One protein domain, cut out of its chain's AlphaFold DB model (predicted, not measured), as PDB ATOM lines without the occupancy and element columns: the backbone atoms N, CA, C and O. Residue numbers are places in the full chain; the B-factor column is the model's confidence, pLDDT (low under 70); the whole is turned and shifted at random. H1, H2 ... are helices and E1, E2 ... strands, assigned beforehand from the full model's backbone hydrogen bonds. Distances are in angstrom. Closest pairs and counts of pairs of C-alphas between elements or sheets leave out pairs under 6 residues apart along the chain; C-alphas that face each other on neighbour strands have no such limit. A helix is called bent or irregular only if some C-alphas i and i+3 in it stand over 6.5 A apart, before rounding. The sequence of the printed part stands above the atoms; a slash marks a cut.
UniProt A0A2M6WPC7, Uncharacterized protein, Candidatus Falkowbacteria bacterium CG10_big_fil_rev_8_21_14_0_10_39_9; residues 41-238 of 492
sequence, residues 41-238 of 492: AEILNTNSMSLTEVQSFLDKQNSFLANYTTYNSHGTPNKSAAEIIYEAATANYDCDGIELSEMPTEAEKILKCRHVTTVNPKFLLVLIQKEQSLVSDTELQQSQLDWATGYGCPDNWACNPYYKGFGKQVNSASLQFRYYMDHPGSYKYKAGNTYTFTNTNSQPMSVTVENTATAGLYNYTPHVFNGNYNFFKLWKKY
ATOM      1  N   ALA A  41     280.515 466.309 392.284       97.19
ATOM      2  CA  ALA A  41     279.731 467.469 391.863       97.19
ATOM      3  C   ALA A  41     278.573 467.076 390.929       97.19
ATOM      4  O   ALA A  41     277.465 467.582 391.081       97.19
ATOM      5  N   GLU A  42     278.801 466.158 389.984       95.94
ATOM      6  CA  GLU A  42     277.751 465.687 389.078       95.94
ATOM      7  C   GLU A  42     276.674 464.896 389.817       95.94
ATOM      8  O   GLU A  42     275.498 465.174 389.600       95.94
ATOM      9  N   ILE A  43     277.029 463.952 390.700       97.44
ATOM     10  CA  ILE A  43     276.017 463.149 391.411       97.44
ATOM     11  C   ILE A  43     275.168 464.002 392.362       97.44
ATOM     12  O   ILE A  43     274.004 463.682 392.583       97.44
ATOM     13  N   LEU A  44     275.717 465.102 392.887       97.38
ATOM     14  CA  LEU A  44     275.024 466.013 393.801       97.38
ATOM     15  C   LEU A  44     274.321 467.185 393.105       97.38
ATOM     16  O   LEU A  44     273.660 467.975 393.775       97.38
ATOM     17  N   ASN A  45     274.429 467.311 391.780       96.69
ATOM     18  CA  ASN A  45     273.784 468.395 391.045       96.69
ATOM     19  C   ASN A  45     272.276 468.142 390.871       96.69
ATOM     20  O   ASN A  45     271.815 467.626 389.847       96.69
ATOM     21  N   THR A  46     271.507 468.531 391.881       95.94
ATOM     22  CA  THR A  46     270.043 468.407 391.917       95.94
ATOM     23  C   THR A  46     269.335 469.387 390.979       95.94
ATOM     24  O   THR A  46     268.215 469.116 390.561       95.94
ATOM     25  N   ASN A  47     270.013 470.458 390.553       93.06
ATOM     26  CA  ASN A  47     269.500 471.458 389.607       93.06
ATOM     27  C   ASN A  47     269.746 471.084 388.136       93.06
ATOM     28  O   ASN A  47     269.558 471.902 387.242       93.06
ATOM     29  N   SER A  48     270.214 469.868 387.857       93.19
ATOM     30  CA  SER A  48     270.642 469.475 386.511       93.19
ATOM     31  C   SER A  48     269.500 469.246 385.513       93.19
ATOM     32  O   SER A  48     269.784 469.158 384.313       93.19
ATOM     33  N   MET A  49     268.263 469.094 386.002       95.00
ATOM     34  CA  MET A  49     267.024 469.035 385.223       95.00
ATOM     35  C   MET A  49     265.859 469.598 386.044       95.00
ATOM     36  O   MET A  49     265.665 469.232 387.203       95.00
ATOM     37  N   SER A  50     265.043 470.430 385.415       96.19
ATOM     38  CA  SER A  50     263.697 470.794 385.860       96.19
ATOM     39  C   SER A  50     262.700 469.650 385.632       96.19
ATOM     40  O   SER A  50     262.945 468.740 384.837       96.19
ATOM     41  N   LEU A  51     261.525 469.721 386.269       97.19
ATOM     42  CA  LEU A  51     260.430 468.769 386.041       97.19
ATOM     43  C   LEU A  51     260.067 468.645 384.548       97.19
ATOM     44  O   LEU A  51     259.911 467.541 384.028       97.19
ATOM     45  N   THR A  52     259.989 469.774 383.838       96.12
ATOM     46  CA  THR A  52     259.694 469.803 382.397       96.12
ATOM     47  C   THR A  52     260.774 469.105 381.573       96.12
ATOM     48  O   THR A  52     260.453 468.406 380.611       96.12
ATOM     49  N   GLU A  53     262.048 469.249 381.940       95.00
ATOM     50  CA  GLU A  53     263.146 468.555 381.261       95.00
ATOM     51  C   GLU A  53     263.129 467.049 381.532       95.00
ATOM     52  O   GLU A  53     263.429 466.277 380.622       95.00
ATOM     53  N   VAL A  54     262.748 466.611 382.742       97.62
ATOM     54  CA  VAL A  54     262.582 465.178 383.050       97.62
ATOM     55  C   VAL A  54     261.471 464.582 382.186       97.62
ATOM     56  O   VAL A  54     261.690 463.556 381.544       97.62
ATOM     57  N   GLN A  55     260.317 465.250 382.093       97.81
ATOM     58  CA  GLN A  55     259.223 464.820 381.218       97.81
ATOM     59  C   GLN A  55     259.663 464.777 379.746       97.81
ATOM     60  O   GLN A  55     259.536 463.743 379.093       97.81
ATOM     61  N   SER A  56     260.283 465.853 379.252       94.06
ATOM     62  CA  SER A  56     260.752 465.945 377.861       94.06
ATOM     63  C   SER A  56     261.787 464.869 377.521       94.06
ATOM     64  O   SER A  56     261.843 464.379 376.392       94.06
ATOM     65  N   PHE A  57     262.627 464.491 378.490       95.12
ATOM     66  CA  PHE A  57     263.569 463.391 378.332       95.12
ATOM     67  C   PHE A  57     262.837 462.061 378.129       95.12
ATOM     68  O   PHE A  57     263.161 461.345 377.183       95.12
ATOM     69  N   LEU A  58     261.840 461.745 378.963       95.81
ATOM     70  CA  LEU A  58     261.053 460.513 378.840       95.81
ATOM     71  C   LEU A  58     260.278 460.463 377.512       95.81
ATOM     72  O   LEU A  58     260.306 459.431 376.838       95.81
ATOM     73  N   ASP A  59     259.682 461.585 377.093       93.62
ATOM     74  CA  ASP A  59     259.000 461.713 375.798       93.62
ATOM     75  C   ASP A  59     259.965 461.447 374.630       93.62
ATOM     76  O   ASP A  59     259.660 460.682 373.714       93.62
ATOM     77  N   LYS A  60     261.176 462.025 374.678       89.56
ATOM     78  CA  LYS A  60     262.206 461.843 373.642       89.56
ATOM     79  C   LYS A  60     262.678 460.393 373.522       89.56
ATOM     80  O   LYS A  60     263.045 459.968 372.429       89.56
ATOM     81  N   GLN A  61     262.694 459.645 374.625       90.56
ATOM     82  CA  GLN A  61     263.022 458.217 374.610       90.56
ATOM     83  C   GLN A  61     261.843 457.344 374.155       90.56
ATOM     84  O   GLN A  61     262.016 456.134 374.040       90.56
ATOM     85  N   ASN A  62     260.668 457.936 373.889       91.31
ATOM     86  CA  ASN A  62     259.415 457.213 373.665       91.31
ATOM     87  C   ASN A  62     259.132 456.215 374.807       91.31
ATOM     88  O   ASN A  62     258.711 455.083 374.578       91.31
ATOM     89  N   SER A  63     259.437 456.627 376.041       93.69
ATOM     90  CA  SER A  63     259.381 455.774 377.227       93.69
ATOM     91  C   SER A  63     257.942 455.517 377.666       93.69
ATOM     92  O   SER A  63     257.129 456.441 377.690       93.69
ATOM     93  N   PHE A  64     257.639 454.306 378.149       94.31
ATOM     94  CA  PHE A  64     256.380 454.057 378.862       94.31
ATOM     95  C   PHE A  64     256.203 455.002 380.064       94.31
ATOM     96  O   PHE A  64     255.094 455.469 380.338       94.31
ATOM     97  N   LEU A  65     257.299 455.335 380.760       96.00
ATOM     98  CA  LEU A  65     257.269 456.207 381.936       96.00
ATOM     99  C   LEU A  65     256.757 457.617 381.627       96.00
ATOM    100  O   LEU A  65     256.239 458.270 382.530       96.00
ATOM    101  N   ALA A  66     256.846 458.070 380.373       95.69
ATOM    102  CA  ALA A  66     256.367 459.385 379.956       95.69
ATOM    103  C   ALA A  66     254.876 459.605 380.260       95.69
ATOM    104  O   ALA A  66     254.470 460.721 380.569       95.69
ATOM    105  N   ASN A  67     254.071 458.537 380.220       95.00
ATOM    106  CA  ASN A  67     252.630 458.577 380.485       95.00
ATOM    107  C   ASN A  67     252.239 457.825 381.768       95.00
ATOM    108  O   ASN A  67     251.054 457.644 382.055       95.00
ATOM    109  N   TYR A  68     253.221 457.343 382.534       95.69
ATOM    110  CA  TYR A  68     252.973 456.527 383.714       95.69
ATOM    111  C   TYR A  68     252.643 457.394 384.930       95.69
ATOM    112  O   TYR A  68     253.358 458.348 385.241       95.69
ATOM    113  N   THR A  69     251.585 457.016 385.650       97.31
ATOM    114  CA  THR A  69     251.200 457.624 386.928       97.31
ATOM    115  C   THR A  69     251.041 456.557 388.003       97.31
ATOM    116  O   THR A  69     250.631 455.428 387.731       97.31
ATOM    117  N   THR A  70     251.413 456.894 389.236       96.88
ATOM    118  CA  THR A  70     251.395 455.963 390.370       96.88
ATOM    119  C   THR A  70     251.428 456.711 391.705       96.88
ATOM    120  O   THR A  70     251.239 457.926 391.759       96.88
ATOM    121  N   TYR A  71     251.633 455.982 392.798       95.31
ATOM    122  CA  TYR A  71     251.849 456.543 394.126       95.31
ATOM    123  C   TYR A  71     253.312 456.975 394.312       95.31
ATOM    124  O   TYR A  71     254.230 456.236 393.938       95.31
ATOM    125  N   ASN A  72     253.549 458.126 394.948       93.00
ATOM    126  CA  ASN A  72     254.891 458.478 395.428       93.00
ATOM    127  C   ASN A  72     255.299 457.624 396.653       93.00
ATOM    128  O   ASN A  72     254.552 456.767 397.134       93.00
ATOM    129  N   SER A  73     256.501 457.859 397.185       90.81
ATOM    130  CA  SER A  73     257.030 457.159 398.369       90.81
ATOM    131  C   SER A  73     256.222 457.389 399.654       90.81
ATOM    132  O   SER A  73     256.359 456.613 400.602       90.81
ATOM    133  N   HIS A  74     255.372 458.416 399.681       87.69
ATOM    134  CA  HIS A  74     254.563 458.830 400.825       87.69
ATOM    135  C   HIS A  74     253.084 458.428 400.711       87.69
ATOM    136  O   HIS A  74     252.306 458.710 401.618       87.69
ATOM    137  N   GLY A  75     252.699 457.738 399.632       87.69
ATOM    138  CA  GLY A  75     251.324 457.284 399.412       87.69
ATOM    139  C   GLY A  75     250.409 458.315 398.748       87.69
ATOM    140  O   GLY A  75     249.204 458.082 398.679       87.69
ATOM    141  N   THR A  76     250.948 459.416 398.220       89.81
ATOM    142  CA  THR A  76     250.185 460.382 397.416       89.81
ATOM    143  C   THR A  76     249.929 459.796 396.019       89.81
ATOM    144  O   THR A  76     250.899 459.459 395.331       89.81
ATOM    145  N   PRO A  77     248.661 459.623 395.589       94.38
ATOM    146  CA  PRO A  77     248.314 459.002 394.306       94.38
ATOM    147  C   PRO A  77     248.491 459.951 393.110       94.38
ATOM    148  O   PRO A  77     248.635 461.159 393.277       94.38
ATOM    149  N   ASN A  78     248.367 459.398 391.896       95.75
ATOM    150  CA  ASN A  78     248.319 460.125 390.615       95.75
ATOM    151  C   ASN A  78     249.547 460.999 390.316       95.75
ATOM    152  O   ASN A  78     249.446 461.977 389.578       95.75
ATOM    153  N   LYS A  79     250.707 460.632 390.857       97.38
ATOM    154  CA  LYS A  79     251.980 461.276 390.549       97.38
ATOM    155  C   LYS A  79     252.561 460.695 389.273       97.38
ATOM    156  O   LYS A  79     252.661 459.473 389.144       97.38
ATOM    157  N   SER A  80     252.937 461.554 388.334       98.31
ATOM    158  CA  SER A  80     253.660 461.139 387.132       98.31
ATOM    159  C   SER A  80     255.048 460.596 387.485       98.31
ATOM    160  O   SER A  80     255.639 460.954 388.507       98.31
ATOM    161  N   ALA A  81     255.607 459.742 386.625       97.94
ATOM    162  CA  ALA A  81     256.979 459.271 386.804       97.94
ATOM    163  C   ALA A  81     257.990 460.433 386.824       97.94
ATOM    164  O   ALA A  81     258.944 460.399 387.602       97.94
ATOM    165  N   ALA A  82     257.759 461.472 386.011       98.44
ATOM    166  CA  ALA A  82     258.596 462.666 385.974       98.44
ATOM    167  C   ALA A  82     258.576 463.432 387.307       98.44
ATOM    168  O   ALA A  82     259.642 463.791 387.805       98.44
ATOM    169  N   GLU A  83     257.397 463.618 387.918       98.44
ATOM    170  CA  GLU A  83     257.282 464.206 389.262       98.44
ATOM    171  C   GLU A  83     258.030 463.375 390.299       98.44
ATOM    172  O   GLU A  83     258.831 463.923 391.042       98.44
ATOM    173  N   ILE A  84     257.841 462.052 390.307       98.44
ATOM    174  CA  ILE A  84     258.500 461.158 391.271       98.44
ATOM    175  C   ILE A  84     260.028 461.253 391.174       98.44
ATOM    176  O   ILE A  84     260.710 461.307 392.196       98.44
ATOM    177  N   ILE A  85     260.579 461.263 389.957       98.44
ATOM    178  CA  ILE A  85     262.029 461.368 389.727       98.44
ATOM    179  C   ILE A  85     262.553 462.739 390.163       98.44
ATOM    180  O   ILE A  85     263.595 462.818 390.814       98.44
ATOM    181  N   TYR A  86     261.837 463.809 389.813       98.19
ATOM    182  CA  TYR A  86     262.208 465.173 390.174       98.19
ATOM    183  C   TYR A  86     262.147 465.391 391.696       98.19
ATOM    184  O   TYR A  86     263.134 465.805 392.299       98.19
ATOM    185  N   GLU A  87     261.038 465.023 392.338       96.25
ATOM    186  CA  GLU A  87     260.827 465.167 393.783       96.25
ATOM    187  C   GLU A  87     261.811 464.322 394.598       96.25
ATOM    188  O   GLU A  87     262.331 464.799 395.603       96.25
ATOM    189  N   ALA A  88     262.155 463.109 394.150       96.75
ATOM    190  CA  ALA A  88     263.168 462.298 394.826       96.75
ATOM    191  C   ALA A  88     264.518 463.030 394.937       96.75
ATOM    192  O   ALA A  88     265.194 462.901 395.960       96.75
ATOM    193  N   ALA A  89     264.880 463.817 393.916       96.88
ATOM    194  CA  ALA A  89     266.092 464.629 393.874       96.88
ATOM    195  C   ALA A  89     265.980 465.930 394.688       96.88
ATOM    196  O   ALA A  89     266.905 466.283 395.426       96.88
ATOM    197  N   THR A  90     264.873 466.661 394.543       95.06
ATOM    198  CA  THR A  90     264.764 468.051 395.016       95.06
ATOM    199  C   THR A  90     263.956 468.225 396.293       95.06
ATOM    200  O   THR A  90     264.121 469.249 396.950       95.06
ATOM    201  N   ALA A  91     263.081 467.276 396.625       90.19
ATOM    202  CA  ALA A  91     262.049 467.423 397.644       90.19
ATOM    203  C   ALA A  91     261.927 466.209 398.575       90.19
ATOM    204  O   ALA A  91     260.850 465.641 398.752       90.19
ATOM    205  N   ASN A  92     263.052 465.805 399.169       90.56
ATOM    206  CA  ASN A  92     263.088 464.703 400.124       90.56
ATOM    207  C   ASN A  92     263.098 465.202 401.576       90.56
ATOM    208  O   ASN A  92     263.229 466.398 401.846       90.56
ATOM    209  N   TYR A  93     262.986 464.274 402.525       89.31
ATOM    210  CA  TYR A  93     262.878 464.586 403.946       89.31
ATOM    211  C   TYR A  93     263.909 463.808 404.758       89.31
ATOM    212  O   TYR A  93     263.975 462.581 404.686       89.31
ATOM    213  N   ASP A  94     264.664 464.530 405.577       86.62
ATOM    214  CA  ASP A  94     265.496 463.966 406.630       86.62
ATOM    215  C   ASP A  94     264.757 464.068 407.966       86.62
ATOM    216  O   ASP A  94     264.466 465.162 408.463       86.62
ATOM    217  N   CYS A  95     264.416 462.902 408.505       87.38
ATOM    218  CA  CYS A  95     263.660 462.737 409.739       87.38
ATOM    219  C   CYS A  95     264.516 462.112 410.854       87.38
ATOM    220  O   CYS A  95     263.953 461.561 411.800       87.38
ATOM    221  N   ASP A  96     265.851 462.126 410.742       83.50
ATOM    222  CA  ASP A  96     266.710 461.566 411.787       83.50
ATOM    223  C   ASP A  96     266.489 462.276 413.134       83.50
ATOM    224  O   ASP A  96     266.396 463.502 413.214       83.50
ATOM    225  N   GLY A  97     266.338 461.487 414.200       85.94
ATOM    226  CA  GLY A  97     266.001 461.980 415.538       85.94
ATOM    227  C   GLY A  97     264.588 462.565 415.707       85.94
ATOM    228  O   GLY A  97     264.296 463.104 416.775       85.94
ATOM    229  N   ILE A  98     263.707 462.466 414.703       90.50
ATOM    230  CA  ILE A  98     262.332 462.986 414.760       90.50
ATOM    231  C   ILE A  98     261.333 461.861 415.035       90.50
ATOM    232  O   ILE A  98     261.251 460.879 414.298       90.50
ATOM    233  N   GLU A  99     260.510 462.035 416.069       92.00
ATOM    234  CA  GLU A  99     259.411 461.117 416.369       92.00
ATOM    235  C   GLU A  99     258.221 461.350 415.420       92.00
ATOM    236  O   GLU A  99     257.548 462.395 415.421       92.00
ATOM    237  N   LEU A 100     257.973 460.342 414.591       89.00
ATOM    238  CA  LEU A 100     256.886 460.284 413.624       89.00
ATOM    239  C   LEU A 100     255.799 459.308 414.085       89.00
ATOM    240  O   LEU A 100     256.064 458.403 414.875       89.00
ATOM    241  N   SER A 101     254.579 459.469 413.570       87.56
ATOM    242  CA  SER A 101     253.526 458.464 413.752       87.56
ATOM    243  C   SER A 101     253.926 457.102 413.158       87.56
ATOM    244  O   SER A 101     254.833 457.019 412.330       87.56
ATOM    245  N   GLU A 102     253.238 456.021 413.550       81.38
ATOM    246  CA  GLU A 102     253.521 454.659 413.051       81.38
ATOM    247  C   GLU A 102     253.434 454.549 411.514       81.38
ATOM    248  O   GLU A 102     254.113 453.723 410.902       81.38
ATOM    249  N   MET A 103     252.621 455.400 410.879       78.50
ATOM    250  CA  MET A 103     252.468 455.496 409.425       78.50
ATOM    251  C   MET A 103     252.514 456.969 408.989       78.50
ATOM    252  O   MET A 103     251.468 457.563 408.710       78.50
ATOM    253  N   PRO A 104     253.710 457.583 408.922       80.31
ATOM    254  CA  PRO A 104     253.817 459.018 408.731       80.31
ATOM    255  C   PRO A 104     253.373 459.442 407.340       80.31
ATOM    256  O   PRO A 104     253.923 458.999 406.327       80.31
ATOM    257  N   THR A 105     252.399 460.349 407.312       85.31
ATOM    258  CA  THR A 105     251.918 460.982 406.080       85.31
ATOM    259  C   THR A 105     252.946 461.967 405.530       85.31
ATOM    260  O   THR A 105     253.806 462.469 406.257       85.31
ATOM    261  N   GLU A 106     252.836 462.303 404.244       85.25
ATOM    262  CA  GLU A 106     253.648 463.371 403.651       85.25
ATOM    263  C   GLU A 106     253.461 464.704 404.391       85.25
ATOM    264  O   GLU A 106     254.437 465.376 404.708       85.25
ATOM    265  N   ALA A 107     252.222 465.033 404.774       88.50
ATOM    266  CA  ALA A 107     251.909 466.234 405.547       88.50
ATOM    267  C   ALA A 107     252.615 466.259 406.913       88.50
ATOM    268  O   ALA A 107     253.109 467.304 407.332       88.50
ATOM    269  N   GLU A 108     252.713 465.116 407.597       89.44
ATOM    270  CA  GLU A 108     253.467 465.026 408.849       89.44
ATOM    271  C   GLU A 108     254.965 465.267 408.622       89.44
ATOM    272  O   GLU A 108     255.591 466.004 409.384       89.44
ATOM    273  N   LYS A 109     255.538 464.692 407.558       88.31
ATOM    274  CA  LYS A 109     256.956 464.882 407.227       88.31
ATOM    275  C   LYS A 109     257.269 466.322 406.838       88.31
ATOM    276  O   LYS A 109     258.276 466.846 407.295       88.31
ATOM    277  N   ILE A 110     256.384 466.981 406.089       89.94
ATOM    278  CA  ILE A 110     256.492 468.413 405.772       89.94
ATOM    279  C   ILE A 110     256.536 469.260 407.051       89.94
ATOM    280  O   ILE A 110     257.270 470.241 407.115       89.94
ATOM    281  N   LEU A 111     255.760 468.887 408.073       91.94
ATOM    282  CA  LEU A 111     255.683 469.635 409.330       91.94
ATOM    283  C   LEU A 111     256.860 469.371 410.275       91.94
ATOM    284  O   LEU A 111     257.255 470.276 411.006       91.94
ATOM    285  N   LYS A 112     257.371 468.136 410.315       92.25
ATOM    286  CA  LYS A 112     258.317 467.698 411.352       92.25
ATOM    287  C   LYS A 112     259.743 467.456 410.863       92.25
ATOM    288  O   LYS A 112     260.669 467.559 411.661       92.25
ATOM    289  N   CYS A 113     259.928 467.091 409.599       92.19
ATOM    290  CA  CYS A 113     261.229 466.706 409.065       92.19
ATOM    291  C   CYS A 113     261.906 467.869 408.343       92.19
ATOM    292  O   CYS A 113     261.264 468.790 407.837       92.19
ATOM    293  N   ARG A 114     263.233 467.805 408.247       90.62
ATOM    294  CA  ARG A 114     264.005 468.770 407.469       90.62
ATOM    295  C   ARG A 114     263.889 468.434 405.988       90.62
ATOM    296  O   ARG A 114     264.167 467.310 405.584       90.62
ATOM    297  N   HIS A 115     263.556 469.426 405.172       89.75
ATOM    298  CA  HIS A 115     263.606 469.279 403.723       89.75
ATOM    299  C   HIS A 115     265.059 469.189 403.243       89.75
ATOM    300  O   HIS A 115     265.899 470.008 403.628       89.75
ATOM    301  N   VAL A 116     265.359 468.202 402.404       92.00
ATOM    302  CA  VAL A 116     266.702 467.945 401.881       92.00
ATOM    303  C   VAL A 116     266.659 467.637 400.391       92.00
ATOM    304  O   VAL A 116     265.693 467.090 399.862       92.00
ATOM    305  N   THR A 117     267.754 467.957 399.714       94.75
ATOM    306  CA  THR A 117     268.029 467.468 398.363       94.75
ATOM    307  C   THR A 117     268.892 466.216 398.440       94.75
ATOM    308  O   THR A 117     269.724 466.092 399.343       94.75
ATOM    309  N   THR A 118     268.756 465.312 397.477       96.50
ATOM    310  CA  THR A 118     269.491 464.042 397.479       96.50
ATOM    311  C   THR A 118     270.586 464.033 396.413       96.50
ATOM    312  O   THR A 118     271.709 464.474 396.667       96.50
ATOM    313  N   VAL A 119     270.256 463.539 395.226       97.81
ATOM    314  CA  VAL A 119     271.142 463.311 394.094       97.81
ATOM    315  C   VAL A 119     270.503 463.810 392.808       97.81
ATOM    316  O   VAL A 119     269.327 464.140 392.736       97.81
ATOM    317  N   ASN A 120     271.319 463.871 391.774       98.00
ATOM    318  CA  ASN A 120     271.006 464.399 390.464       98.00
ATOM    319  C   ASN A 120     269.833 463.650 389.755       98.00
ATOM    320  O   ASN A 120     269.892 462.426 389.616       98.00
ATOM    321  N   PRO A 121     268.810 464.346 389.209       98.12
ATOM    322  CA  PRO A 121     267.749 463.727 388.398       98.12
ATOM    323  C   PRO A 121     268.249 462.908 387.191       98.12
ATOM    324  O   PRO A 121     267.745 461.814 386.928       98.12
ATOM    325  N   LYS A 122     269.291 463.377 386.486       97.94
ATOM    326  CA  LYS A 122     269.988 462.638 385.413       97.94
ATOM    327  C   LYS A 122     270.538 461.309 385.919       97.94
ATOM    328  O   LYS A 122     270.462 460.296 385.225       97.94
ATOM    329  N   PHE A 123     271.076 461.306 387.139       98.50
ATOM    330  CA  PHE A 123     271.607 460.097 387.766       98.50
ATOM    331  C   PHE A 123     270.489 459.087 388.029       98.50
ATOM    332  O   PHE A 123     270.647 457.916 387.692       98.50
ATOM    333  N   LEU A 124     269.342 459.540 388.546       98.56
ATOM    334  CA  LEU A 124     268.181 458.678 388.780       98.56
ATOM    335  C   LEU A 124     267.644 458.070 387.477       98.56
ATOM    336  O   LEU A 124     267.390 456.870 387.438       98.56
ATOM    337  N   LEU A 125     267.553 458.850 386.394       98.50
ATOM    338  CA  LEU A 125     267.149 458.347 385.074       98.50
ATOM    339  C   LEU A 125     268.088 457.247 384.559       98.50
ATOM    340  O   LEU A 125     267.632 456.206 384.082       98.50
ATOM    341  N   VAL A 126     269.404 457.447 384.686       98.19
ATOM    342  CA  VAL A 126     270.396 456.433 384.294       98.19
ATOM    343  C   VAL A 126     270.308 455.201 385.188       98.19
ATOM    344  O   VAL A 126     270.405 454.089 384.679       98.19
ATOM    345  N   LEU A 127     270.106 455.373 386.496       98.00
ATOM    346  CA  LEU A 127     269.973 454.259 387.429       98.00
ATOM    347  C   LEU A 127     268.743 453.405 387.096       98.00
ATOM    348  O   LEU A 127     268.879 452.202 386.923       98.00
ATOM    349  N   ILE A 128     267.578 454.029 386.916       97.50
ATOM    350  CA  ILE A 128     266.321 453.368 386.527       97.50
ATOM    351  C   ILE A 128     266.498 452.558 385.232       97.50
ATOM    352  O   ILE A 128     266.071 451.405 385.142       97.50
ATOM    353  N   GLN A 129     267.186 453.130 384.239       97.19
ATOM    354  CA  GLN A 129     267.511 452.410 383.009       97.19
ATOM    355  C   GLN A 129     268.481 451.248 383.248       97.19
ATOM    356  O   GLN A 129     268.285 450.167 382.704       97.19
ATOM    357  N   LYS A 130     269.552 451.468 384.017       95.69
ATOM    358  CA  LYS A 130     270.596 450.465 384.264       95.69
ATOM    359  C   LYS A 130     270.039 449.248 385.002       95.69
ATOM    360  O   LYS A 130     270.476 448.137 384.727       95.69
ATOM    361  N   GLU A 131     269.124 449.473 385.942       94.31
ATOM    362  CA  GLU A 131     268.597 448.434 386.829       94.31
ATOM    363  C   GLU A 131     267.450 447.643 386.195       94.31
ATOM    364  O   GLU A 131     267.372 446.436 386.395       94.31
ATOM    365  N   GLN A 132     266.557 448.295 385.442       94.00
ATOM    366  CA  GLN A 132     265.322 447.653 384.968       94.00
ATOM    367  C   GLN A 132     264.928 448.005 383.524       94.00
ATOM    368  O   GLN A 132     263.819 447.673 383.118       94.00
ATOM    369  N   SER A 133     265.784 448.678 382.743       94.31
ATOM    370  CA  SER A 133     265.512 449.097 381.348       94.31
ATOM    371  C   SER A 133     264.265 449.978 381.149       94.31
ATOM    372  O   SER A 133     263.791 450.174 380.031       94.31
ATOM    373  N   LEU A 134     263.755 450.568 382.232       94.81
ATOM    374  CA  LEU A 134     262.462 451.255 382.267       94.81
ATOM    375  C   LEU A 134     262.390 452.537 381.417       94.81
ATOM    376  O   LEU A 134     261.295 452.995 381.104       94.81
ATOM    377  N   VAL A 135     263.525 453.149 381.059       94.88
ATOM    378  CA  VAL A 135     263.530 454.352 380.213       94.88
ATOM    379  C   VAL A 135     263.327 453.976 378.745       94.88
ATOM    380  O   VAL A 135     262.578 454.662 378.056       94.88
ATOM    381  N   SER A 136     263.964 452.909 378.257       89.19
ATOM    382  CA  SER A 136     263.891 452.505 376.844       89.19
ATOM    383  C   SER A 136     262.740 451.565 376.503       89.19
ATOM    384  O   SER A 136     262.358 451.487 375.338       89.19
ATOM    385  N   ASP A 137     262.233 450.809 377.476       83.06
ATOM    386  CA  ASP A 137     261.231 449.781 377.216       83.06
ATOM    387  C   ASP A 137     259.835 450.393 377.004       83.06
ATOM    388  O   ASP A 137     259.337 451.193 377.802       83.06
ATOM    389  N   THR A 138     259.182 449.980 375.918       76.94
ATOM    390  CA  THR A 138     257.814 450.394 375.570       76.94
ATOM    391  C   THR A 138     256.746 449.429 376.093       76.94
ATOM    392  O   THR A 138     255.575 449.794 376.154       76.94
ATOM    393  N   GLU A 139     257.134 448.211 376.483       79.69
ATOM    394  CA  GLU A 139     256.257 447.169 377.032       79.69
ATOM    395  C   GLU A 139     256.834 446.658 378.358       79.69
ATOM    396  O   GLU A 139     257.774 445.866 378.377       79.69
ATOM    397  N   LEU A 140     256.286 447.136 379.476       83.62
ATOM    398  CA  LEU A 140     256.833 446.876 380.807       83.62
ATOM    399  C   LEU A 140     256.087 445.785 381.569       83.62
ATOM    400  O   LEU A 140     254.857 445.711 381.552       83.62
ATOM    401  N   GLN A 141     256.836 445.006 382.346       87.69
ATOM    402  CA  GLN A 141     256.283 444.136 383.379       87.69
ATOM    403  C   GLN A 141     256.121 444.907 384.692       87.69
ATOM    404  O   GLN A 141     256.998 445.671 385.097       87.69
ATOM    405  N   GLN A 142     255.032 444.650 385.424       92.56
ATOM    406  CA  GLN A 142     254.791 445.273 386.734       92.56
ATOM    407  C   GLN A 142     255.953 445.040 387.718       92.56
ATOM    408  O   GLN A 142     256.261 445.913 388.524       92.56
ATOM    409  N   SER A 143     256.643 443.899 387.618       92.00
ATOM    410  CA  SER A 143     257.831 443.584 388.417       92.00
ATOM    411  C   SER A 143     258.977 444.582 388.219       92.00
ATOM    412  O   SER A 143     259.650 444.909 389.196       92.00
ATOM    413  N   GLN A 144     259.172 445.105 387.001       93.31
ATOM    414  CA  GLN A 144     260.186 446.128 386.722       93.31
ATOM    415  C   GLN A 144     259.843 447.428 387.455       93.31
ATOM    416  O   GLN A 144     260.713 448.037 388.061       93.31
ATOM    417  N   LEU A 145     258.568 447.831 387.472       95.56
ATOM    418  CA  LEU A 145     258.109 449.020 388.206       95.56
ATOM    419  C   LEU A 145     258.182 448.822 389.727       95.56
ATOM    420  O   LEU A 145     258.532 449.745 390.462       95.56
ATOM    421  N   ASP A 146     257.873 447.615 390.202       96.62
ATOM    422  CA  ASP A 146     257.902 447.255 391.618       96.62
ATOM    423  C   ASP A 146     259.319 447.327 392.210       96.62
ATOM    424  O   ASP A 146     259.468 447.698 393.377       96.62
ATOM    425  N   TRP A 147     260.342 447.035 391.398       96.62
ATOM    426  CA  TRP A 147     261.759 447.004 391.779       96.62
ATOM    427  C   TRP A 147     262.624 447.891 390.873       96.62
ATOM    428  O   TRP A 147     263.754 447.539 390.545       96.62
ATOM    429  N   ALA A 148     262.096 449.061 390.498       97.00
ATOM    430  CA  ALA A 148     262.637 449.985 389.489       97.00
ATOM    431  C   ALA A 148     264.120 450.352 389.624       97.00
ATOM    432  O   ALA A 148     264.754 450.732 388.643       97.00
ATOM    433  N   THR A 149     264.671 450.257 390.833       96.75
ATOM    434  CA  THR A 149     266.083 450.552 391.114       96.75
ATOM    435  C   THR A 149     266.812 449.384 391.780       96.75
ATOM    436  O   THR A 149     267.968 449.530 392.157       96.75
ATOM    437  N   GLY A 150     266.142 448.247 391.992       94.69
ATOM    438  CA  GLY A 150     266.675 447.108 392.746       94.69
ATOM    439  C   GLY A 150     266.864 447.361 394.249       94.69
ATOM    440  O   GLY A 150     267.418 446.518 394.955       94.69
ATOM    441  N   TYR A 151     266.412 448.502 394.778       95.19
ATOM    442  CA  TYR A 151     266.623 448.834 396.182       95.19
ATOM    443  C   TYR A 151     265.849 447.874 397.092       95.19
ATOM    444  O   TYR A 151     264.640 447.681 396.941       95.19
ATOM    445  N   GLY A 152     266.547 447.282 398.064       91.88
ATOM    446  CA  GLY A 152     265.965 446.290 398.966       91.88
ATOM    447  C   GLY A 152     265.802 444.892 398.357       91.88
ATOM    448  O   GLY A 152     265.076 444.094 398.944       91.88
ATOM    449  N   CYS A 153     266.478 444.589 397.240       91.50
ATOM    450  CA  CYS A 153     266.536 443.268 396.598       91.50
ATOM    451  C   CYS A 153     267.961 442.677 396.615       91.50
ATOM    452  O   CYS A 153     268.685 442.807 395.632       91.50
ATOM    453  N   PRO A 154     268.409 442.037 397.708       85.81
ATOM    454  CA  PRO A 154     269.719 441.386 397.742       85.81
ATOM    455  C   PRO A 154     269.737 440.102 396.897       85.81
ATOM    456  O   PRO A 154     268.777 439.340 396.942       85.81
ATOM    457  N   ASP A 155     270.861 439.785 396.244       79.38
ATOM    458  CA  ASP A 155     270.995 438.641 395.314       79.38
ATOM    459  C   ASP A 155     270.522 437.277 395.862       79.38
ATOM    460  O   ASP A 155     270.075 436.420 395.105       79.38
ATOM    461  N   ASN A 156     270.615 437.061 397.178       81.94
ATOM    462  CA  ASN A 156     270.297 435.780 397.824       81.94
ATOM    463  C   ASN A 156     269.032 435.819 398.701       81.94
ATOM    464  O   ASN A 156     268.785 434.874 399.450       81.94
ATOM    465  N   TRP A 157     268.264 436.912 398.671       84.75
ATOM    466  CA  TRP A 157     267.109 437.117 399.550       84.75
ATOM    467  C   TRP A 157     265.904 437.637 398.769       84.75
ATOM    468  O   TRP A 157     266.036 438.292 397.740       84.75
ATOM    469  N   ALA A 158     264.701 437.363 399.279       89.38
ATOM    470  CA  ALA A 158     263.502 437.985 398.737       89.38
ATOM    471  C   ALA A 158     263.580 439.508 398.908       89.38
ATOM    472  O   ALA A 158     264.008 440.003 399.955       89.38
ATOM    473  N   CYS A 159     263.124 440.240 397.894       93.31
ATOM    474  CA  CYS A 159     263.035 441.686 397.978       93.31
ATOM    475  C   CYS A 159     262.134 442.112 399.145       93.31
ATOM    476  O   CYS A 159     261.046 441.563 399.337       93.31
ATOM    477  N   ASN A 160     262.566 443.113 399.908       94.00
ATOM    478  CA  ASN A 160     261.802 443.599 401.048       94.00
ATOM    479  C   ASN A 160     260.529 444.329 400.563       94.00
ATOM    480  O   ASN A 160     260.639 445.402 399.956       94.00
ATOM    481  N   PRO A 161     259.320 443.808 400.861       93.56
ATOM    482  CA  PRO A 161     258.058 444.349 400.352       93.56
ATOM    483  C   PRO A 161     257.781 445.786 400.804       93.56
ATOM    484  O   PRO A 161     256.989 446.479 400.166       93.56
ATOM    485  N   TYR A 162     258.447 446.268 401.859       91.31
ATOM    486  CA  TYR A 162     258.353 447.659 402.295       91.31
ATOM    487  C   TYR A 162     258.716 448.642 401.173       91.31
ATOM    488  O   TYR A 162     258.024 449.649 401.007       91.31
ATOM    489  N   TYR A 163     259.733 448.316 400.363       94.81
ATOM    490  CA  TYR A 163     260.251 449.167 399.283       94.81
ATOM    491  C   TYR A 163     259.592 448.921 397.922       94.81
ATOM    492  O   TYR A 163     260.014 449.511 396.930       94.81
ATOM    493  N   LYS A 164     258.569 448.064 397.856       96.31
ATOM    494  CA  LYS A 164     257.886 447.724 396.609       96.31
ATOM    495  C   LYS A 164     257.163 448.942 396.012       96.31
ATOM    496  O   LYS A 164     256.370 449.584 396.704       96.31
ATOM    497  N   GLY A 165     257.374 449.189 394.719       97.12
ATOM    498  CA  GLY A 165     256.668 450.194 393.918       97.12
ATOM    499  C   GLY A 165     257.564 451.349 393.469       97.12
ATOM    500  O   GLY A 165     258.445 451.791 394.206       97.12
ATOM    501  N   PHE A 166     257.299 451.873 392.269       97.94
ATOM    502  CA  PHE A 166     258.160 452.843 391.583       97.94
ATOM    503  C   PHE A 166     258.516 454.064 392.448       97.94
ATOM    504  O   PHE A 166     259.696 454.364 392.625       97.94
ATOM    505  N   GLY A 167     257.527 454.715 393.074       97.50
ATOM    506  CA  GLY A 167     257.762 455.868 393.954       97.50
ATOM    507  C   GLY A 167     258.692 455.566 395.129       97.50
ATOM    508  O   GLY A 167     259.602 456.340 395.423       97.50
ATOM    509  N   LYS A 168     258.518 454.409 395.777       96.38
ATOM    510  CA  LYS A 168     259.374 453.988 396.893       96.38
ATOM    511  C   LYS A 168     260.778 453.623 396.434       96.38
ATOM    512  O   LYS A 168     261.733 453.978 397.118       96.38
ATOM    513  N   GLN A 169     260.904 452.948 395.294       98.19
ATOM    514  CA  GLN A 169     262.185 452.563 394.705       98.19
ATOM    515  C   GLN A 169     263.041 453.788 394.380       98.19
ATOM    516  O   GLN A 169     264.132 453.933 394.929       98.19
ATOM    517  N   VAL A 170     262.514 454.715 393.574       98.25
ATOM    518  CA  VAL A 170     263.241 455.923 393.152       98.25
ATOM    519  C   VAL A 170     263.637 456.778 394.359       98.25
ATOM    520  O   VAL A 170     264.795 457.178 394.484       98.25
ATOM    521  N   ASN A 171     262.712 456.979 395.304       97.06
ATOM    522  CA  ASN A 171     262.990 457.712 396.535       97.06
ATOM    523  C   ASN A 171     264.089 457.046 397.377       97.06
ATOM    524  O   ASN A 171     265.032 457.711 397.801       97.06
ATOM    525  N   SER A 172     263.989 455.735 397.614       96.44
ATOM    526  CA  SER A 172     264.928 455.025 398.490       96.44
ATOM    527  C   SER A 172     266.327 454.954 397.886       96.44
ATOM    528  O   SER A 172     267.304 455.171 398.598       96.44
ATOM    529  N   ALA A 173     266.438 454.743 396.572       97.62
ATOM    530  CA  ALA A 173     267.718 454.816 395.881       97.62
ATOM    531  C   ALA A 173     268.340 456.218 395.989       97.62
ATOM    532  O   ALA A 173     269.523 456.336 396.306       97.62
ATOM    533  N   SER A 174     267.548 457.280 395.796       97.88
ATOM    534  CA  SER A 174     268.040 458.660 395.912       97.88
ATOM    535  C   SER A 174     268.626 458.954 397.303       97.88
ATOM    536  O   SER A 174     269.748 459.455 397.416       97.88
ATOM    537  N   LEU A 175     267.923 458.539 398.365       96.19
ATOM    538  CA  LEU A 175     268.370 458.667 399.752       96.19
ATOM    539  C   LEU A 175     269.593 457.797 400.042       96.19
ATOM    540  O   LEU A 175     270.513 458.254 400.712       96.19
ATOM    541  N   GLN A 176     269.645 456.574 399.513       96.94
ATOM    542  CA  GLN A 176     270.791 455.691 399.705       96.94
ATOM    543  C   GLN A 176     272.069 456.281 399.102       96.94
ATOM    544  O   GLN A 176     273.125 456.238 399.738       96.94
ATOM    545  N   PHE A 177     271.993 456.862 397.901       97.81
ATOM    546  CA  PHE A 177     273.151 457.524 397.306       97.81
ATOM    547  C   PHE A 177     273.530 458.806 398.047       97.81
ATOM    548  O   PHE A 177     274.717 459.013 398.285       97.81
ATOM    549  N   ARG A 178     272.566 459.617 398.503       96.75
ATOM    550  CA  ARG A 178     272.846 460.750 399.406       96.75
ATOM    551  C   ARG A 178     273.569 460.287 400.675       96.75
ATOM    552  O   ARG A 178     274.599 460.847 401.037       96.75
ATOM    553  N   TYR A 179     273.104 459.199 401.283       95.94
ATOM    554  CA  TYR A 179     273.706 458.637 402.486       95.94
ATOM    555  C   TYR A 179     275.135 458.128 402.249       95.94
ATOM    556  O   TYR A 179     275.993 458.341 403.103       95.94
ATOM    557  N   TYR A 180     275.437 457.525 401.090       97.62
ATOM    558  CA  TYR A 180     276.822 457.188 400.720       97.62
ATOM    559  C   TYR A 180     277.733 458.418 400.692       97.62
ATOM    560  O   TYR A 180     278.890 458.323 401.100       97.62
ATOM    561  N   MET A 181     277.213 459.555 400.227       97.12
ATOM    562  CA  MET A 181     277.960 460.810 400.157       97.12
ATOM    563  C   MET A 181     278.198 461.423 401.543       97.12
ATOM    564  O   MET A 181     279.273 461.965 401.781       97.12
ATOM    565  N   ASP A 182     277.230 461.307 402.456       95.50
ATOM    566  CA  ASP A 182     277.330 461.853 403.820       95.50
ATOM    567  C   ASP A 182     278.109 460.943 404.781       95.50
ATOM    568  O   ASP A 182     278.753 461.421 405.713       95.50
ATOM    569  N   HIS A 183     278.102 459.630 404.531       96.19
ATOM    570  CA  HIS A 183     278.704 458.616 405.400       96.19
ATOM    571  C   HIS A 183     279.687 457.700 404.648       96.19
ATOM    572  O   HIS A 183     279.555 456.469 404.696       96.19
ATOM    573  N   PRO A 184     280.732 458.246 403.993       95.50
ATOM    574  CA  PRO A 184     281.666 457.459 403.182       95.50
ATOM    575  C   PRO A 184     282.433 456.393 403.986       95.50
ATOM    576  O   PRO A 184     282.955 455.432 403.423       95.50
ATOM    577  N   GLY A 185     282.508 456.533 405.314       95.00
ATOM    578  CA  GLY A 185     283.177 455.579 406.202       95.00
ATOM    579  C   GLY A 185     282.391 454.293 406.488       95.00
ATOM    580  O   GLY A 185     283.013 453.295 406.865       95.00
ATOM    581  N   SER A 186     281.069 454.300 406.287       95.19
ATOM    582  CA  SER A 186     280.143 453.261 406.775       95.19
ATOM    583  C   SER A 186     280.008 452.043 405.860       95.19
ATOM    584  O   SER A 186     279.351 451.072 406.226       95.19
ATOM    585  N   TYR A 187     280.636 452.067 404.682       95.69
ATOM    586  CA  TYR A 187     280.500 451.021 403.667       95.69
ATOM    587  C   TYR A 187     281.846 450.443 403.230       95.69
ATOM    588  O   TYR A 187     282.914 450.945 403.581       95.69
ATOM    589  N   LYS A 188     281.799 449.336 402.481       96.12
ATOM    590  CA  LYS A 188     282.981 448.563 402.077       96.12
ATOM    591  C   LYS A 188     283.905 449.356 401.153       96.12
ATOM    592  O   LYS A 188     285.114 449.410 401.398       96.12
ATOM    593  N   TYR A 189     283.352 449.919 400.080       97.44
ATOM    594  CA  TYR A 189     284.109 450.658 399.074       97.44
ATOM    595  C   TYR A 189     284.200 452.128 399.470       97.44
ATOM    596  O   TYR A 189     283.189 452.735 399.828       97.44
ATOM    597  N   LYS A 190     285.415 452.683 399.425       98.06
ATOM    598  CA  LYS A 190     285.748 454.034 399.895       98.06
ATOM    599  C   LYS A 190     286.712 454.703 398.922       98.06
ATOM    600  O   LYS A 190     287.569 454.029 398.348       98.06
ATOM    601  N   ALA A 191     286.588 456.019 398.778       97.56
ATOM    602  CA  ALA A 191     287.532 456.820 398.008       97.56
ATOM    603  C   ALA A 191     288.956 456.723 398.590       97.56
ATOM    604  O   ALA A 191     289.134 456.598 399.801       97.56
ATOM    605  N   GLY A 192     289.962 456.773 397.720       97.19
ATOM    606  CA  GLY A 192     291.385 456.676 398.047       97.19
ATOM    607  C   GLY A 192     291.935 455.250 398.165       97.19
ATOM    608  O   GLY A 192     293.151 455.084 398.216       97.19
ATOM    609  N   ASN A 193     291.083 454.220 398.171       97.81
ATOM    610  CA  ASN A 193     291.502 452.826 398.326       97.81
ATOM    611  C   ASN A 193     291.466 452.052 396.999       97.81
ATOM    612  O   ASN A 193     290.651 452.328 396.115       97.81
ATOM    613  N   THR A 194     292.312 451.025 396.896       97.94
ATOM    614  CA  THR A 194     292.323 450.077 395.774       97.94
ATOM    615  C   THR A 194     291.603 448.786 396.147       97.94
ATOM    616  O   THR A 194     291.870 448.195 397.193       97.94
ATOM    617  N   TYR A 195     290.714 448.321 395.270       96.94
ATOM    618  CA  TYR A 195     289.962 447.079 395.440       96.94
ATOM    619  C   TYR A 195     290.068 446.203 394.195       96.94
ATOM    620  O   TYR A 195     290.106 446.708 393.074       96.94
ATOM    621  N   THR A 196     290.047 444.885 394.390       95.06
ATOM    622  CA  THR A 196     289.982 443.913 393.292       95.06
ATOM    623  C   THR A 196     288.539 443.485 393.063       95.06
ATOM    624  O   THR A 196     287.902 442.922 393.953       95.06
ATOM    625  N   PHE A 197     288.035 443.727 391.856       91.12
ATOM    626  CA  PHE A 197     286.699 443.329 391.423       91.12
ATOM    627  C   PHE A 197     286.772 442.111 390.509       91.12
ATOM    628  O   PHE A 197     287.587 442.061 389.585       91.12
ATOM    629  N   THR A 198     285.903 441.132 390.750       85.31
ATOM    630  CA  THR A 198     285.714 439.990 389.855       85.31
ATOM    631  C   THR A 198     284.793 440.385 388.705       85.31
ATOM    632  O   THR A 198     283.803 441.094 388.891       85.31
ATOM    633  N   ASN A 199     285.124 439.928 387.499       77.62
ATOM    634  CA  ASN A 199     284.356 440.218 386.296       77.62
ATOM    635  C   ASN A 199     283.878 438.910 385.669       77.62
ATOM    636  O   ASN A 199     284.667 437.989 385.461       77.62
ATOM    637  N   THR A 200     282.592 438.818 385.336       74.69
ATOM    638  CA  THR A 200     282.080 437.675 384.576       74.69
ATOM    639  C   THR A 200     282.769 437.651 383.212       74.69
ATOM    640  O   THR A 200     282.749 438.653 382.501       74.69
ATOM    641  N   ASN A 201     283.377 436.522 382.841       72.19
ATOM    642  CA  ASN A 201     284.074 436.342 381.559       72.19
ATOM    643  C   ASN A 201     285.245 437.318 381.315       72.19
ATOM    644  O   ASN A 201     285.588 437.607 380.171       72.19
ATOM    645  N   SER A 202     285.866 437.861 382.367       73.00
ATOM    646  CA  SER A 202     287.044 438.732 382.259       73.00
ATOM    647  C   SER A 202     287.946 438.585 383.480       73.00
ATOM    648  O   SER A 202     287.502 438.165 384.548       73.00
ATOM    649  N   GLN A 203     289.229 438.921 383.333       81.19
ATOM    650  CA  GLN A 203     290.168 438.857 384.454       81.19
ATOM    651  C   GLN A 203     289.752 439.826 385.578       81.19
ATOM    652  O   GLN A 203     289.144 440.871 385.297       81.19
ATOM    653  N   PRO A 204     290.060 439.500 386.850       86.44
ATOM    654  CA  PRO A 204     289.872 440.431 387.952       86.44
ATOM    655  C   PRO A 204     290.579 441.760 387.679       86.44
ATOM    656  O   PRO A 204     291.690 441.785 387.150       86.44
ATOM    657  N   MET A 205     289.941 442.867 388.051       88.62
ATOM    658  CA  MET A 205     290.469 444.213 387.836       88.62
ATOM    659  C   MET A 205     290.732 444.892 389.175       88.62
ATOM    660  O   MET A 205     289.845 444.947 390.025       88.62
ATOM    661  N   SER A 206     291.939 445.434 389.345       94.62
ATOM    662  CA  SER A 206     292.246 446.335 390.457       94.62
ATOM    663  C   SER A 206     291.829 447.753 390.090       94.62
ATOM    664  O   SER A 206     292.236 448.266 389.051       94.62
ATOM    665  N   VAL A 207     291.016 448.376 390.937       96.69
ATOM    666  CA  VAL A 207     290.493 449.729 390.734       96.69
ATOM    667  C   VAL A 207     290.813 450.563 391.962       96.69
ATOM    668  O   VAL A 207     290.408 450.209 393.070       96.69
ATOM    669  N   THR A 208     291.521 451.672 391.765       98.12
ATOM    670  CA  THR A 208     291.668 452.720 392.781       98.12
ATOM    671  C   THR A 208     290.469 453.645 392.680       98.12
ATOM    672  O   THR A 208     290.301 454.328 391.675       98.12
ATOM    673  N   VAL A 209     289.610 453.635 393.695       98.19
ATOM    674  CA  VAL A 209     288.393 454.451 393.714       98.19
ATOM    675  C   VAL A 209     288.778 455.884 394.068       98.19
ATOM    676  O   VAL A 209     289.288 456.133 395.153       98.19
ATOM    677  N   GLU A 210     288.562 456.834 393.164       98.38
ATOM    678  CA  GLU A 210     289.091 458.199 393.283       98.38
ATOM    679  C   GLU A 210     288.173 459.150 394.063       98.38
ATOM    680  O   GLU A 210     288.652 460.142 394.610       98.38
ATOM    681  N   ASN A 211     286.863 458.888 394.107       98.38
ATOM    682  CA  ASN A 211     285.888 459.787 394.734       98.38
ATOM    683  C   ASN A 211     284.702 459.054 395.383       98.38
ATOM    684  O   ASN A 211     284.521 457.842 395.220       98.38
ATOM    685  N   THR A 212     283.902 459.796 396.148       98.50
ATOM    686  CA  THR A 212     282.813 459.234 396.959       98.50
ATOM    687  C   THR A 212     281.647 458.756 396.097       98.50
ATOM    688  O   THR A 212     281.076 457.703 396.376       98.50
ATOM    689  N   ALA A 213     281.342 459.453 395.001       98.25
ATOM    690  CA  ALA A 213     280.287 459.059 394.071       98.25
ATOM    691  C   ALA A 213     280.567 457.694 393.422       98.25
ATOM    692  O   ALA A 213     279.699 456.818 393.388       98.25
ATOM    693  N   THR A 214     281.806 457.476 392.967       98.19
ATOM    694  CA  THR A 214     282.247 456.185 392.416       98.19
ATOM    695  C   THR A 214     282.231 455.099 393.491       98.19
ATOM    696  O   THR A 214     281.787 453.982 393.226       98.19
ATOM    697  N   ALA A 215     282.638 455.416 394.725       98.31
ATOM    698  CA  ALA A 215     282.519 454.486 395.846       98.31
ATOM    699  C   ALA A 215     281.056 454.074 396.097       98.31
ATOM    700  O   ALA A 215     280.772 452.886 396.246       98.31
ATOM    701  N   GLY A 216     280.121 455.030 396.083       97.94
ATOM    702  CA  GLY A 216     278.684 454.784 396.214       97.94
ATOM    703  C   GLY A 216     278.138 453.859 395.126       97.94
ATOM    704  O   GLY A 216     277.414 452.913 395.428       97.94
ATOM    705  N   LEU A 217     278.552 454.061 393.872       97.62
ATOM    706  CA  LEU A 217     278.194 453.183 392.755       97.62
ATOM    707  C   LEU A 217     278.669 451.737 392.968       97.62
ATOM    708  O   LEU A 217     277.898 450.807 392.740       97.62
ATOM    709  N   TYR A 218     279.893 451.527 393.463       97.06
ATOM    710  CA  TYR A 218     280.385 450.185 393.803       97.06
ATOM    711  C   TYR A 218     279.726 449.582 395.049       97.06
ATOM    712  O   TYR A 218     279.561 448.364 395.110       97.06
ATOM    713  N   ASN A 219     279.339 450.401 396.031       96.50
ATOM    714  CA  ASN A 219     278.563 449.939 397.186       96.50
ATOM    715  C   ASN A 219     277.149 449.500 396.780       96.50
ATOM    716  O   ASN A 219     276.621 448.566 397.374       96.50
ATOM    717  N   TYR A 220     276.565 450.130 395.757       95.19
ATOM    718  CA  TYR A 220     275.264 449.750 395.205       95.19
ATOM    719  C   TYR A 220     275.345 448.537 394.264       95.19
ATOM    720  O   TYR A 220     274.547 447.612 394.366       95.19
ATOM    721  N   THR A 221     276.324 448.524 393.354       91.56
ATOM    722  CA  THR A 221     276.532 447.459 392.361       91.56
ATOM    723  C   THR A 221     278.035 447.147 392.247       91.56
ATOM    724  O   THR A 221     278.758 447.850 391.531       91.56
ATOM    725  N   PRO A 222     278.552 446.090 392.904       92.62
ATOM    726  CA  PRO A 222     279.990 445.813 392.999       92.62
ATOM    727  C   PRO A 222     280.576 445.142 391.738       92.62
ATOM    728  O   PRO A 222     281.358 444.196 391.829       92.62
ATOM    729  N   HIS A 223     280.224 445.638 390.548       91.38
ATOM    730  CA  HIS A 223     280.655 445.095 389.257       91.38
ATOM    731  C   HIS A 223     281.219 446.188 388.351       91.38
ATOM    732  O   HIS A 223     280.566 447.205 388.117       91.38
ATOM    733  N   VAL A 224     282.413 445.962 387.788       93.00
ATOM    734  CA  VAL A 224     283.024 446.913 386.845       93.00
ATOM    735  C   VAL A 224     282.271 446.889 385.518       93.00
ATOM    736  O   VAL A 224     281.640 447.877 385.169       93.00
ATOM    737  N   PHE A 225     282.273 445.767 384.793       90.06
ATOM    738  CA  PHE A 225     281.733 445.736 383.426       90.06
ATOM    739  C   PHE A 225     280.218 445.510 383.346       90.06
ATOM    740  O   PHE A 225     279.540 446.188 382.579       90.06
ATOM    741  N   ASN A 226     279.664 444.626 384.181       86.88
ATOM    742  CA  ASN A 226     278.227 444.303 384.180       86.88
ATOM    743  C   ASN A 226     277.374 445.259 385.033       86.88
ATOM    744  O   ASN A 226     276.218 444.973 385.312       86.88
ATOM    745  N   GLY A 227     277.935 446.395 385.448       90.06
ATOM    746  CA  GLY A 227     277.228 447.412 386.222       90.06
ATOM    747  C   GLY A 227     277.758 448.795 385.889       90.06
ATOM    748  O   GLY A 227     277.159 449.537 385.116       90.06
ATOM    749  N   ASN A 228     278.928 449.127 386.415       95.44
ATOM    750  CA  ASN A 228     279.465 450.483 386.355       95.44
ATOM    751  C   ASN A 228     279.873 450.962 384.953       95.44
ATOM    752  O   ASN A 228     279.655 452.122 384.609       95.44
ATOM    753  N   TYR A 229     280.355 450.070 384.091       94.56
ATOM    754  CA  TYR A 229     280.578 450.374 382.680       94.56
ATOM    755  C   TYR A 229     279.255 450.590 381.927       94.56
ATOM    756  O   TYR A 229     279.176 451.439 381.041       94.56
ATOM    757  N   ASN A 230     278.184 449.879 382.299       94.25
ATOM    758  CA  ASN A 230     276.851 450.133 381.748       94.25
ATOM    759  C   ASN A 230     276.316 451.497 382.196       94.25
ATOM    760  O   ASN A 230     275.803 452.232 381.355       94.25
ATOM    761  N   PHE A 231     276.511 451.875 383.465       96.69
ATOM    762  CA  PHE A 231     276.204 453.227 383.943       96.69
ATOM    763  C   PHE A 231     276.946 454.288 383.118       96.69
ATOM    764  O   PHE A 231     276.311 455.195 382.591       96.69
ATOM    765  N   PHE A 232     278.265 454.143 382.941       95.44
ATOM    766  CA  PHE A 232     279.081 455.068 382.145       95.44
ATOM    767  C   PHE A 232     278.549 455.233 380.712       95.44
ATOM    768  O   PHE A 232     278.333 456.356 380.255       95.44
ATOM    769  N   LYS A 233     278.271 454.118 380.019       92.31
ATOM    770  CA  LYS A 233     277.718 454.142 378.655       92.31
ATOM    771  C   LYS A 233     276.364 454.848 378.600       92.31
ATOM    772  O   LYS A 233     276.131 455.650 377.700       92.31
ATOM    773  N   LEU A 234     275.474 454.563 379.553       94.31
ATOM    774  CA  LEU A 234     274.150 455.182 379.626       94.31
ATOM    775  C   LEU A 234     274.237 456.681 379.936       94.31
ATOM    776  O   LEU A 234     273.559 457.467 379.282       94.31
ATOM    777  N   TRP A 235     275.104 457.085 380.867       94.62
ATOM    778  CA  TRP A 235     275.346 458.493 381.185       94.62
ATOM    779  C   TRP A 235     275.840 459.263 379.959       94.62
ATOM    780  O   TRP A 235     275.249 460.279 379.598       94.62
ATOM    781  N   LYS A 236     276.853 458.736 379.259       89.12
ATOM    782  CA  LYS A 236     277.387 459.326 378.021       89.12
ATOM    783  C   LYS A 236     276.331 459.397 376.911       89.12
ATOM    784  O   LYS A 236     276.257 460.402 376.213       89.12
ATOM    785  N   LYS A 237     275.489 458.365 376.779       87.38
ATOM    786  CA  LYS A 237     274.403 458.304 375.788       87.38
ATOM    787  C   LYS A 237     273.292 459.321 376.062       87.38
ATOM    788  O   LYS A 237     272.801 459.954 375.132       87.38
ATOM    789  N   TYR A 238     272.848 459.440 377.310       91.19
ATOM    790  CA  TYR A 238     271.709 460.287 377.671       91.19
ATOM    791  C   TYR A 238     272.093 461.744 377.904       91.19
ATOM    792  O   TYR A 238     271.316 462.639 377.566       91.19
TER     793      TYR A 238
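What this domain is: This is residues 41 to 238 of the 492 residues of an uncharacterized protein of Candidatus Falkowbacteria bacterium CG10_big_fil_rev_8_21_14_0_10_39_9 (UniProt A0A2M6WPC7). What shape does the model have? Helices set mostly at crossed angles gather round a core of H7 and H5, with H3 and then H1 and H2 on one side and H8 and H9 on the other. The strand hairpin of E3 and E4, beyond H8 and H9, makes one end of the long axis, and H4, beside strand E1, lies toward the other. What is it made of? The printed part has 198 residues, with nine named helices and four named strands in the order H1, H2, H3, E1, H4, E2, H5, H6, H7, E3, E4, H8, H9; its two sheets are the antiparallel pairs E1 with E2 and E3 with E4. The class is mostly helix, helices holding 89 and strands 19 of the 108 residues in named elements. The whole is compact, with a radius of gyration of the C-alphas of 16.9 A and spans of 50 by 42 by 35 A.

Where its parts are: Where does the first helix begin, and what follows it? H1, residues 51 to 60, starts at C-alpha 51 (260.430, 468.769, 386.041) and is 14.3 A long. H2 is residues 64 to 67, and H3 is residues 81 to 90, also 14.3 A. What comes next? E1 is residues 92 to 94, H4 residues 106 to 112 with 10.0 A, and E2 residues 114 to 116. H5, residues 121 to 132, is 16.6 A long, and H6 is residues 142 to 146. Which elements complete the list? H7, residues 166 to 182, is the longest helix with 24.5 A and starts at C-alpha 166 (258.160, 452.843, 391.583). E3 is residues 194 to 199 with 15.8 A, E4 residues 202 to 208 with 18.1 A, and H8 residues 212 to 220 with 12.2 A. H9, residues 224 to 238, is 19.8 A long, ends at C-alpha 238 (271.709, 460.287, 377.671) and is only just irregular, C-alphas 226 and 229 being 6.7 A apart.

How they stand to each other: What touches H3? H3 and H7 are the hubs, each touching four helices, and they touch each other at a shallow tilt of 22 degrees, the same way, closest at the C-alphas of Ala 88 and Asn 171, 4.9 A. H3 also touches H1, at Ala 82 and Gln 55, 5.3 A between C-alphas; H2, at Ala 81 and Leu 65, 5.8 A; and H5, at Ala 89 and Pro 121, 5.8 A. How do the strands pair? E1 and E2 have N 94 and O 114 at 2.8 A, and the hairpin of E3 and E4 has N 197 and O 205 at 2.8 A, both within hydrogen-bond range. What do the later helices touch? H7 touches H8 with residues 177 to 181 alone, closest at the C-alphas of Tyr 180 and Gly 216, 5.4 A, and H6 only just, with 3 pairs of C-alphas within 8 A, closest at Phe 166 and Leu 145, 5.1 A. H5 touches H9 at a steep tilt of 49 degrees, opposite ways, closest at the C-alphas of Val 126 and Leu 234, 6.1 A; H4 touches no helix. How complete are the helix backbones? Every O i to N i+4 pair is within hydrogen-bond range in H1, H4, H5, H6, H7 and H8, against 5 of 6 in H3 and 9 of 11 in H9; H2 is too short for such a pair.

The domain as a whole: How far does it reach? The two C-alphas farthest apart are those of Leu 111 and Gln 203, 52.5 A. Is it cut, and which links are long? The printed part has no cut; the long links are H2 to H3, E1 to H4, H6 to H7 and H7 to E3. How confident is the model? The mean pLDDT of the printed part is 93.2, and no printed residue is under 70.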